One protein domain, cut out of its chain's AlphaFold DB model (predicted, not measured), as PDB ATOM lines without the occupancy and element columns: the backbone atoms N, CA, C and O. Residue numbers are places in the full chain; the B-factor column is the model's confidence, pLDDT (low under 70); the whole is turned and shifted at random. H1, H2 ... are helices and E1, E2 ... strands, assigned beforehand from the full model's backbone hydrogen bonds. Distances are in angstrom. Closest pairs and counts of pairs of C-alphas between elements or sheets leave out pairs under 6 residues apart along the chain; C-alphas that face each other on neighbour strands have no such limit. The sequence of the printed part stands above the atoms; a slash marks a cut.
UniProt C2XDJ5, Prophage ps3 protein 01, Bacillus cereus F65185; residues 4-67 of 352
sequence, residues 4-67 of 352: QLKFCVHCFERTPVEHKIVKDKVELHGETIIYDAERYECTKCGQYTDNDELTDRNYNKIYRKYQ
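Overview. This is residues 4 to 67 of the 352 residues of the protein "Prophage ps3 protein 01" of Bacillus cereus F65185 (UniProt C2XDJ5). A long two-stranded ribbon of E2 and E3 makes the length of this domain, with helix H1 lying lengthwise over one of its faces. At the end away from the tight turn between E2 and E3, E2 bends sharply, and its first residues, 13 to 16, pair with the short strand E1. The printed part has 64 residues, with three named strands and one named helix in the order E1, E2, E3, H1; the sheet runs E1, E2, E3, antiparallel throughout, and the class is mixed, helices and strands. The whole is a rod spanning 37 by 16 by 16 A, only just loose and close to compact, with a radius of gyration of the C-alphas of 13.0 A.

Along the chain. E2, the longest strand, holds residues 13 to 28 and measures 32.3 A from first to last C-alpha; it bends by 101 degrees at residue 16. E3, residues 31 to 42, measures 30.7 A and bends by 57 degrees at residue 36. E1 holds residues 5 to 8, with C-alpha 5 at (-30.265, 90.016, 67.932). H1, residues 53 to 67, is 21.6 A long, from C-alpha 53 at (-41.880, 89.777, 61.882) to C-alpha 67 at (-55.139, 91.216, 44.874).

Arrangement. E1, E2 and E3 form a meander, each strand the antiparallel neighbour of the one before. E2 and E3 are a hairpin with directions at 174 degrees; N 22 and O 37 are within hydrogen-bond range at 2.9 A, and N 33 and O 26 at 2.8 A. E1 and E2 are also a hairpin, with N 6 and O 15 at 3.0 A. The pairing is staggered: E2 pairs with E1 over residues 13 to 16 and with E3 over residues 17 to 28. Residues 40 to 41 of E3 also pair, antiparallel, with residues 48 to 49. H1 is on the sheet at a height of 8.0 A, over E2 and E3, and runs along the strands, at 15 degrees to E3 on the local plane. The closest C-alphas of E3 and H1 are those of Ala 37 and Asn 58, 5.8 A apart. In H1, 10 of 11 O i to N i+4 pairs are within hydrogen-bond range.

Size, cuts and confidence. The two C-alphas farthest apart, those of Glu 13 and Gln 67, are 37.4 A from each other. The printed part has no cut. The links E1 to E2 and E2 to E3 are tight, and the link E3 to H1, with 10 residues, is short. The mean pLDDT of the printed part is 87.9, and residues 50 to 51 are under 70.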
ATOM      1  N   GLN A   4     -29.529  94.126  65.520       82.94
ATOM      2  CA  GLN A   4     -30.610  93.453  66.234       82.94
ATOM      3  C   GLN A   4     -30.246  91.973  66.433       82.94
ATOM      4  O   GLN A   4     -29.752  91.325  65.514       82.94
ATOM      5  N   LEU A   5     -30.477  91.435  67.634       87.12
ATOM      6  CA  LEU A   5     -30.265  90.016  67.932       87.12
ATOM      7  C   LEU A   5     -31.552  89.228  67.662       87.12
ATOM      8  O   LEU A   5     -32.586  89.513  68.274       87.12
ATOM      9  N   LYS A   6     -31.488  88.208  66.802       85.62
ATOM     10  CA  LYS A   6     -32.603  87.293  66.502       85.62
ATOM     11  C   LYS A   6     -32.184  85.845  66.725       85.62
ATOM     12  O   LYS A   6     -31.005  85.516  66.642       85.62
ATOM     13  N   PHE A   7     -33.147  84.987  67.050       86.38
ATOM     14  CA  PHE A   7     -32.901  83.551  67.168       86.38
ATOM     15  C   PHE A   7     -32.810  82.932  65.771       86.38
ATOM     16  O   PHE A   7     -33.759  83.016  64.997       86.38
ATOM     17  N   CYS A   8     -31.679  82.308  65.454       86.88
ATOM     18  CA  CYS A   8     -31.484  81.627  64.183       86.88
ATOM     19  C   CYS A   8     -31.804  80.134  64.329       86.88
ATOM     20  O   CYS A   8     -31.161  79.424  65.098       86.88
ATOM     21  N   VAL A   9     -32.761  79.639  63.541       86.00
ATOM     22  CA  VAL A   9     -33.181  78.222  63.551       86.00
ATOM     23  C   VAL A   9     -32.125  77.261  62.993       86.00
ATOM     24  O   VAL A   9     -32.227  76.059  63.204       86.00
ATOM     25  N   HIS A  10     -31.103  77.776  62.301       88.06
ATOM     26  CA  HIS A  10     -30.033  76.967  61.713       88.06
ATOM     27  C   HIS A  10     -28.843  76.763  62.657       88.06
ATOM     28  O   HIS A  10     -28.231  75.699  62.636       88.06
ATOM     29  N   CYS A  11     -28.508  77.759  63.486       90.56
ATOM     30  CA  CYS A  11     -27.421  77.653  64.468       90.56
ATOM     31  C   CYS A  11     -27.905  77.547  65.923       90.56
ATOM     32  O   CYS A  11     -27.075  77.388  66.811       90.56
ATOM     33  N   PHE A  12     -29.222  77.610  66.162       86.56
ATOM     34  CA  PHE A  12     -29.877  77.520  67.475       86.56
ATOM     35  C   PHE A  12     -29.374  78.540  68.511       86.56
ATOM     36  O   PHE A  12     -29.454  78.317  69.719       86.56
ATOM     37  N   GLU A  13     -28.896  79.696  68.046       87.19
ATOM     38  CA  GLU A  13     -28.359  80.773  68.878       87.19
ATOM     39  C   GLU A  13     -29.018  82.119  68.559       87.19
ATOM     40  O   GLU A  13     -29.581  82.330  67.482       87.19
ATOM     41  N   ARG A  14     -28.931  83.058  69.509       88.38
ATOM     42  CA  ARG A  14     -29.267  84.463  69.262       88.38
ATOM     43  C   ARG A  14     -28.059  85.169  68.668       88.38
ATOM     44  O   ARG A  14     -27.081  85.406  69.372       88.38
ATOM     45  N   THR A  15     -28.145  85.525  67.396       87.69
ATOM     46  CA  THR A  15     -27.048  86.147  66.653       87.69
ATOM     47  C   THR A  15     -27.450  87.528  66.153       87.69
ATOM     48  O   THR A  15     -28.641  87.775  65.933       87.69
ATOM     49  N   PRO A  16     -26.483  88.434  65.942       90.75
ATOM     50  CA  PRO A  16     -26.719  89.624  65.140       90.75
ATOM     51  C   PRO A  16     -27.231  89.218  63.756       90.75
ATOM     52  O   PRO A  16     -26.795  88.200  63.207       90.75
ATOM     53  N   VAL A  17     -28.161  89.991  63.206       89.44
ATOM     54  CA  VAL A  17     -28.681  89.765  61.854       89.44
ATOM     55  C   VAL A  17     -28.542  91.001  60.980       89.44
ATOM     56  O   VAL A  17     -28.630  92.130  61.466       89.44
ATOM     57  N   GLU A  18     -28.362  90.778  59.681       90.06
ATOM     58  CA  GLU A  18     -28.431  91.811  58.650       90.06
ATOM     59  C   GLU A  18     -29.774  91.746  57.925       90.06
ATOM     60  O   GLU A  18     -30.236  90.673  57.553       90.06
ATOM     61  N   HIS A  19     -30.410  92.893  57.699       90.50
ATOM     62  CA  HIS A  19     -31.622  92.966  56.881       90.50
ATOM     63  C   HIS A  19     -31.248  92.956  55.395       90.50
ATOM     64  O   HIS A  19     -30.428  93.764  54.952       90.50
ATOM     65  N   LYS A  20     -31.831  92.032  54.629       90.19
ATOM     66  CA  LYS A  20     -31.628  91.885  53.185       90.19
ATOM     67  C   LYS A  20     -32.968  91.919  52.460       90.19
ATOM     68  O   LYS A  20     -33.968  91.395  52.947       90.19
ATOM     69  N   ILE A  21     -32.956  92.490  51.259       91.12
ATOM     70  CA  ILE A  21     -34.081  92.460  50.324       91.12
ATOM     71  C   ILE A  21     -33.676  91.578  49.145       91.12
ATOM     72  O   ILE A  21     -32.678  91.853  48.479       91.12
ATOM     73  N   VAL A  22     -34.442  90.521  48.891       91.12
ATOM     74  CA  VAL A  22     -34.161  89.536  47.840       91.12
ATOM     75  C   VAL A  22     -35.412  89.331  46.995       91.12
ATOM     76  O   VAL A  22     -36.519  89.252  47.520       91.12
ATOM     77  N   LYS A  23     -35.253  89.229  45.673       92.50
ATOM     78  CA  LYS A  23     -36.367  88.871  44.789       92.50
ATOM     79  C   LYS A  23     -36.711  87.399  44.952       92.50
ATOM     80  O   LYS A  23     -35.862  86.542  44.724       92.50
ATOM     81  N   ASP A  24     -37.963  87.128  45.282       91.50
ATOM     82  CA  ASP A  24     -38.474  85.784  45.516       91.50
ATOM     83  C   ASP A  24     -39.792  85.561  44.758       91.50
ATOM     84  O   ASP A  24     -40.418  86.505  44.254       91.50
ATOM     85  N   LYS A  25     -40.207  84.300  44.635       92.38
ATOM     86  CA  LYS A  25     -41.450  83.907  43.974       92.38
ATOM     87  C   LYS A  25     -42.217  82.883  44.802       92.38
ATOM     88  O   LYS A  25     -41.639  81.959  45.360       92.38
ATOM     89  N   VAL A  26     -43.538  83.016  44.821       92.25
ATOM     90  CA  VAL A  26     -44.438  82.075  45.496       92.25
ATOM     91  C   VAL A  26     -45.611  81.728  44.590       92.25
ATOM     92  O   VAL A  26     -46.085  82.573  43.830       92.25
ATOM     93  N   GLU A  27     -46.077  80.484  44.662       91.12
ATOM     94  CA  GLU A  27     -47.333  80.078  44.035       91.12
ATOM     95  C   GLU A  27     -48.482  80.238  45.024       91.12
ATOM     96  O   GLU A  27     -48.491  79.643  46.101       91.12
ATOM     97  N   LEU A  28     -49.470  81.046  44.652       89.38
ATOM     98  CA  LEU A  28     -50.643  81.316  45.468       89.38
ATOM     99  C   LEU A  28     -51.898  81.107  44.626       89.38
ATOM    100  O   LEU A  28     -52.117  81.806  43.640       89.38
ATOM    101  N   HIS A  29     -52.725  80.127  45.005       86.38
ATOM    102  CA  HIS A  29     -53.957  79.775  44.283       86.38
ATOM    103  C   HIS A  29     -53.760  79.590  42.760       86.38
ATOM    104  O   HIS A  29     -54.598  80.023  41.970       86.38
ATOM    105  N   GLY A  30     -52.651  78.956  42.355       83.81
ATOM    106  CA  GLY A  30     -52.320  78.688  40.948       83.81
ATOM    107  C   GLY A  30     -51.687  79.863  40.193       83.81
ATOM    108  O   GLY A  30     -51.559  79.797  38.976       83.81
ATOM    109  N   GLU A  31     -51.296  80.935  40.886       87.56
ATOM    110  CA  GLU A  31     -50.630  82.100  40.300       87.56
ATOM    111  C   GLU A  31     -49.219  82.268  40.861       87.56
ATOM    112  O   GLU A  31     -49.029  82.272  42.077       87.56
ATOM    113  N   THR A  32     -48.233  82.480  39.988       91.94
ATOM    114  CA  THR A  32     -46.880  82.861  40.411       91.94
ATOM    115  C   THR A  32     -46.838  84.354  40.733       91.94
ATOM    116  O   THR A  32     -47.061  85.195  39.856       91.94
ATOM    117  N   ILE A  33     -46.526  84.688  41.983       92.62
ATOM    118  CA  ILE A  33     -46.337  86.058  42.464       92.62
ATOM    119  C   ILE A  33     -44.850  86.294  42.715       92.62
ATOM    120  O   ILE A  33     -44.233  85.572  43.492       92.62
ATOM    121  N   ILE A  34     -44.282  87.313  42.065       92.38
ATOM    122  CA  ILE A  34     -42.887  87.742  42.257       92.38
ATOM    123  C   ILE A  34     -42.878  88.947  43.196       92.38
ATOM    124  O   ILE A  34     -43.577  89.931  42.936       92.38
ATOM    125  N   TYR A  35     -42.089  88.913  44.266       92.06
ATOM    126  CA  TYR A  35     -42.064  89.958  45.291       92.06
ATOM    127  C   TYR A  35     -40.662  90.184  45.864       92.06
ATOM    128  O   TYR A  35     -39.781  89.339  45.738       92.06
ATOM    129  N   ASP A  36     -40.465  91.358  46.466       91.94
ATOM    130  CA  ASP A  36     -39.224  91.710  47.151       91.94
ATOM    131  C   ASP A  36     -39.346  91.271  48.616       91.94
ATOM    132  O   ASP A  36     -39.982  91.948  49.438       91.94
ATOM    133  N   ALA A  37     -38.799  90.092  48.904       89.94
ATOM    134  CA  ALA A  37     -38.805  89.470  50.217       89.94
ATOM    135  C   ALA A  37     -37.793  90.160  51.129       89.94
ATOM    136  O   ALA A  37     -36.616  90.288  50.789       89.94
ATOM    137  N   GLU A  38     -38.250  90.580  52.299       90.81
ATOM    138  CA  GLU A  38     -37.374  91.021  53.378       90.81
ATOM    139  C   GLU A  38     -36.987  89.811  54.222       90.81
ATOM    140  O   GLU A  38     -37.861  89.070  54.667       90.81
ATOM    141  N   ARG A  39     -35.692  89.599  54.441       89.62
ATOM    142  CA  ARG A  39     -35.185  88.510  55.278       89.62
ATOM    143  C   ARG A  39     -34.073  89.016  56.179       89.62
ATOM    144  O   ARG A  39     -33.328  89.924  55.811       89.62
ATOM    145  N   TYR A  40     -33.942  88.403  57.344       90.12
ATOM    146  CA  TYR A  40     -32.781  88.598  58.197       90.12
ATOM    147  C   TYR A  40     -31.754  87.501  57.917       90.12
ATOM    148  O   TYR A  40     -32.063  86.318  57.999       90.12
ATOM    149  N   GLU A  41     -30.531  87.889  57.574       90.75
ATOM    150  CA  GLU A  41     -29.398  86.988  57.387       90.75
ATOM    151  C   GLU A  41     -28.593  86.889  58.687       90.75
ATOM    152  O   GLU A  41     -28.181  87.896  59.265       90.75
ATOM    153  N   CYS A  42     -28.367  85.667  59.165       90.44
ATOM    154  CA  CYS A  42     -27.559  85.404  60.349       90.44
ATOM    155  C   CYS A  42     -26.075  85.685  60.074       90.44
ATOM    156  O   CYS A  42     -25.463  84.994  59.262       90.44
ATOM    157  N   THR A  43     -25.452  86.604  60.822       91.56
ATOM    158  CA  THR A  43     -24.022  86.927  60.632       91.56
ATOM    159  C   THR A  43     -23.080  85.771  60.984       91.56
ATOM    160  O   THR A  43     -21.914  85.789  60.601       91.56
ATOM    161  N   LYS A  44     -23.567  84.754  61.713       89.69
ATOM    162  CA  LYS A  44     -22.782  83.574  62.106       89.69
ATOM    163  C   LYS A  44     -22.768  82.483  61.035       89.69
ATOM    164  O   LYS A  44     -21.714  81.912  60.778       89.69
ATOM    165  N   CYS A  45     -23.925  82.135  60.465       90.81
ATOM    166  CA  CYS A  45     -24.049  80.997  59.542       90.81
ATOM    167  C   CYS A  45     -24.447  81.381  58.109       90.81
ATOM    168  O   CYS A  45     -24.525  80.493  57.263       90.81
ATOM    169  N   GLY A  46     -24.729  82.660  57.837       89.12
ATOM    170  CA  GLY A  46     -25.104  83.165  56.510       89.12
ATOM    171  C   GLY A  46     -26.453  82.659  55.987       89.12
ATOM    172  O   GLY A  46     -26.711  82.724  54.794       89.12
ATOM    173  N   GLN A  47     -27.301  82.089  56.852       89.31
ATOM    174  CA  GLN A  47     -28.632  81.598  56.474       89.31
ATOM    175  C   GLN A  47     -29.711  82.606  56.869       89.31
ATOM    176  O   GLN A  47     -29.546  83.339  57.851       89.31
ATOM    177  N   TYR A  48     -30.823  82.610  56.132       86.94
ATOM    178  CA  TYR A  48     -31.973  83.459  56.429       86.94
ATOM    179  C   TYR A  48     -32.789  82.928  57.611       86.94
ATOM    180  O   TYR A  48     -32.913  81.719  57.802       86.94
ATOM    181  N   THR A  49     -33.352  83.825  58.417       78.38
ATOM    182  CA  THR A  49     -34.331  83.469  59.447       78.38
ATOM    183  C   THR A  49     -35.738  83.626  58.879       78.38
ATOM    184  O   THR A  49     -36.135  84.719  58.503       78.38
ATOM    185  N   ASP A  50     -36.489  82.524  58.798       65.31
ATOM    186  CA  ASP A  50     -37.811  82.495  58.142       65.31
ATOM    187  C   ASP A  50     -39.001  82.602  59.132       65.31
ATOM    188  O   ASP A  50     -40.161  82.478  58.736       65.31
ATOM    189  N   ASN A  51     -38.746  82.806  60.431       66.81
ATOM    190  CA  ASN A  51     -39.774  82.851  61.485       66.81
ATOM    191  C   ASN A  51     -39.647  84.112  62.352       66.81
ATOM    192  O   ASN A  51     -39.305  84.048  63.536       66.81
ATOM    193  N   ASP A  52     -39.870  85.265  61.735       75.00
ATOM    194  CA  ASP A  52     -39.817  86.567  62.395       75.00
ATOM    195  C   ASP A  52     -40.880  87.527  61.832       75.00
ATOM    196  O   ASP A  52     -41.693  87.154  60.985       75.00
ATOM    197  N   GLU A  53     -40.906  88.771  62.322       79.25
ATOM    198  CA  GLU A  53     -41.880  89.777  61.882       79.25
ATOM    199  C   GLU A  53     -41.852  90.088  60.374       79.25
ATOM    200  O   GLU A  53     -42.811  90.664  59.851       79.25
ATOM    201  N   LEU A  54     -40.780  89.737  59.654       85.06
ATOM    202  CA  LEU A  54     -40.698  89.923  58.208       85.06
ATOM    203  C   LEU A  54     -41.551  88.897  57.461       85.06
ATOM    204  O   LEU A  54     -42.010  89.198  56.361       85.06
ATOM    205  N   THR A  55     -41.828  87.730  58.051       83.00
ATOM    206  CA  THR A  55     -42.677  86.695  57.445       83.00
ATOM    207  C   THR A  55     -44.083  87.232  57.176       83.00
ATOM    208  O   THR A  55     -44.553  87.186  56.037       83.00
ATOM    209  N   ASP A  56     -44.723  87.852  58.171       81.62
ATOM    210  CA  ASP A  56     -46.049  88.466  58.008       81.62
ATOM    211  C   ASP A  56     -46.021  89.643  57.019       81.62
ATOM    212  O   ASP A  56     -46.910  89.788  56.175       81.62
ATOM    213  N   ARG A  57     -44.962  90.467  57.057       85.50
ATOM    214  CA  ARG A  57     -44.775  91.569  56.093       85.50
ATOM    215  C   ARG A  57     -44.659  91.056  54.662       85.50
ATOM    216  O   ARG A  57     -45.255  91.634  53.753       85.50
ATOM    217  N   ASN A  58     -43.925  89.968  54.459       89.94
ATOM    218  CA  ASN A  58     -43.777  89.321  53.163       89.94
ATOM    219  C   ASN A  58     -45.110  88.746  52.678       89.94
ATOM    220  O   ASN A  58     -45.478  88.991  51.529       89.94
ATOM    221  N   TYR A  59     -45.884  88.081  53.544       88.00
ATOM    222  CA  TYR A  59     -47.232  87.621  53.192       88.00
ATOM    223  C   TYR A  59     -48.151  88.770  52.777       88.00
ATOM    224  O   TYR A  59     -48.803  88.669  51.740       88.00
ATOM    225  N   ASN A  60     -48.138  89.898  53.491       86.94
ATOM    226  CA  ASN A  60     -48.921  91.074  53.106       86.94
ATOM    227  C   ASN A  60     -48.511  91.623  51.727       86.94
ATOM    228  O   ASN A  60     -49.375  91.960  50.915       86.94
ATOM    229  N   LYS A  61     -47.207  91.653  51.405       89.75
ATOM    230  CA  LYS A  61     -46.728  92.029  50.059       89.75
ATOM    231  C   LYS A  61     -47.203  91.053  48.984       89.75
ATOM    232  O   LYS A  61     -47.621  91.484  47.910       89.75
ATOM    233  N   ILE A  62     -47.139  89.750  49.262       91.38
ATOM    234  CA  ILE A  62     -47.608  88.698  48.352       91.38
ATOM    235  C   ILE A  62     -49.109  88.866  48.092       91.38
ATOM    236  O   ILE A  62     -49.532  88.904  46.935       91.38
ATOM    237  N   TYR A  63     -49.912  88.992  49.152       93.25
ATOM    238  CA  TYR A  63     -51.363  89.139  49.057       93.25
ATOM    239  C   TYR A  63     -51.756  90.402  48.306       93.25
ATOM    240  O   TYR A  63     -52.597  90.319  47.415       93.25
ATOM    241  N   ARG A  64     -51.081  91.528  48.558       89.88
ATOM    242  CA  ARG A  64     -51.306  92.771  47.816       89.88
ATOM    243  C   ARG A  64     -51.078  92.600  46.315       89.88
ATOM    244  O   ARG A  64     -51.937  92.976  45.522       89.88
ATOM    245  N   LYS A  65     -49.963  91.982  45.908       90.94
ATOM    246  CA  LYS A  65     -49.684  91.720  44.483       90.94
ATOM    247  C   LYS A  65     -50.697  90.758  43.861       90.94
ATOM    248  O   LYS A  65     -51.078  90.923  42.705       90.94
ATOM    249  N   TYR A  66     -51.137  89.753  44.617       92.56
ATOM    250  CA  TYR A  66     -52.186  88.843  44.166       92.56
ATOM    251  C   TYR A  66     -53.524  89.572  43.972       92.56
ATOM    252  O   TYR A  66     -54.159  89.401  42.934       92.56
ATOM    253  N   GLN A  67     -53.923  90.406  44.936       92.50
ATOM    254  CA  GLN A  67     -55.139  91.216  44.874       92.50
ATOM    255  C   GLN A  67     -55.107  92.167  43.674       92.50
ATOM    256  O   GLN A  67     -56.063  92.196  42.910       92.50
TER     257      GLN A  67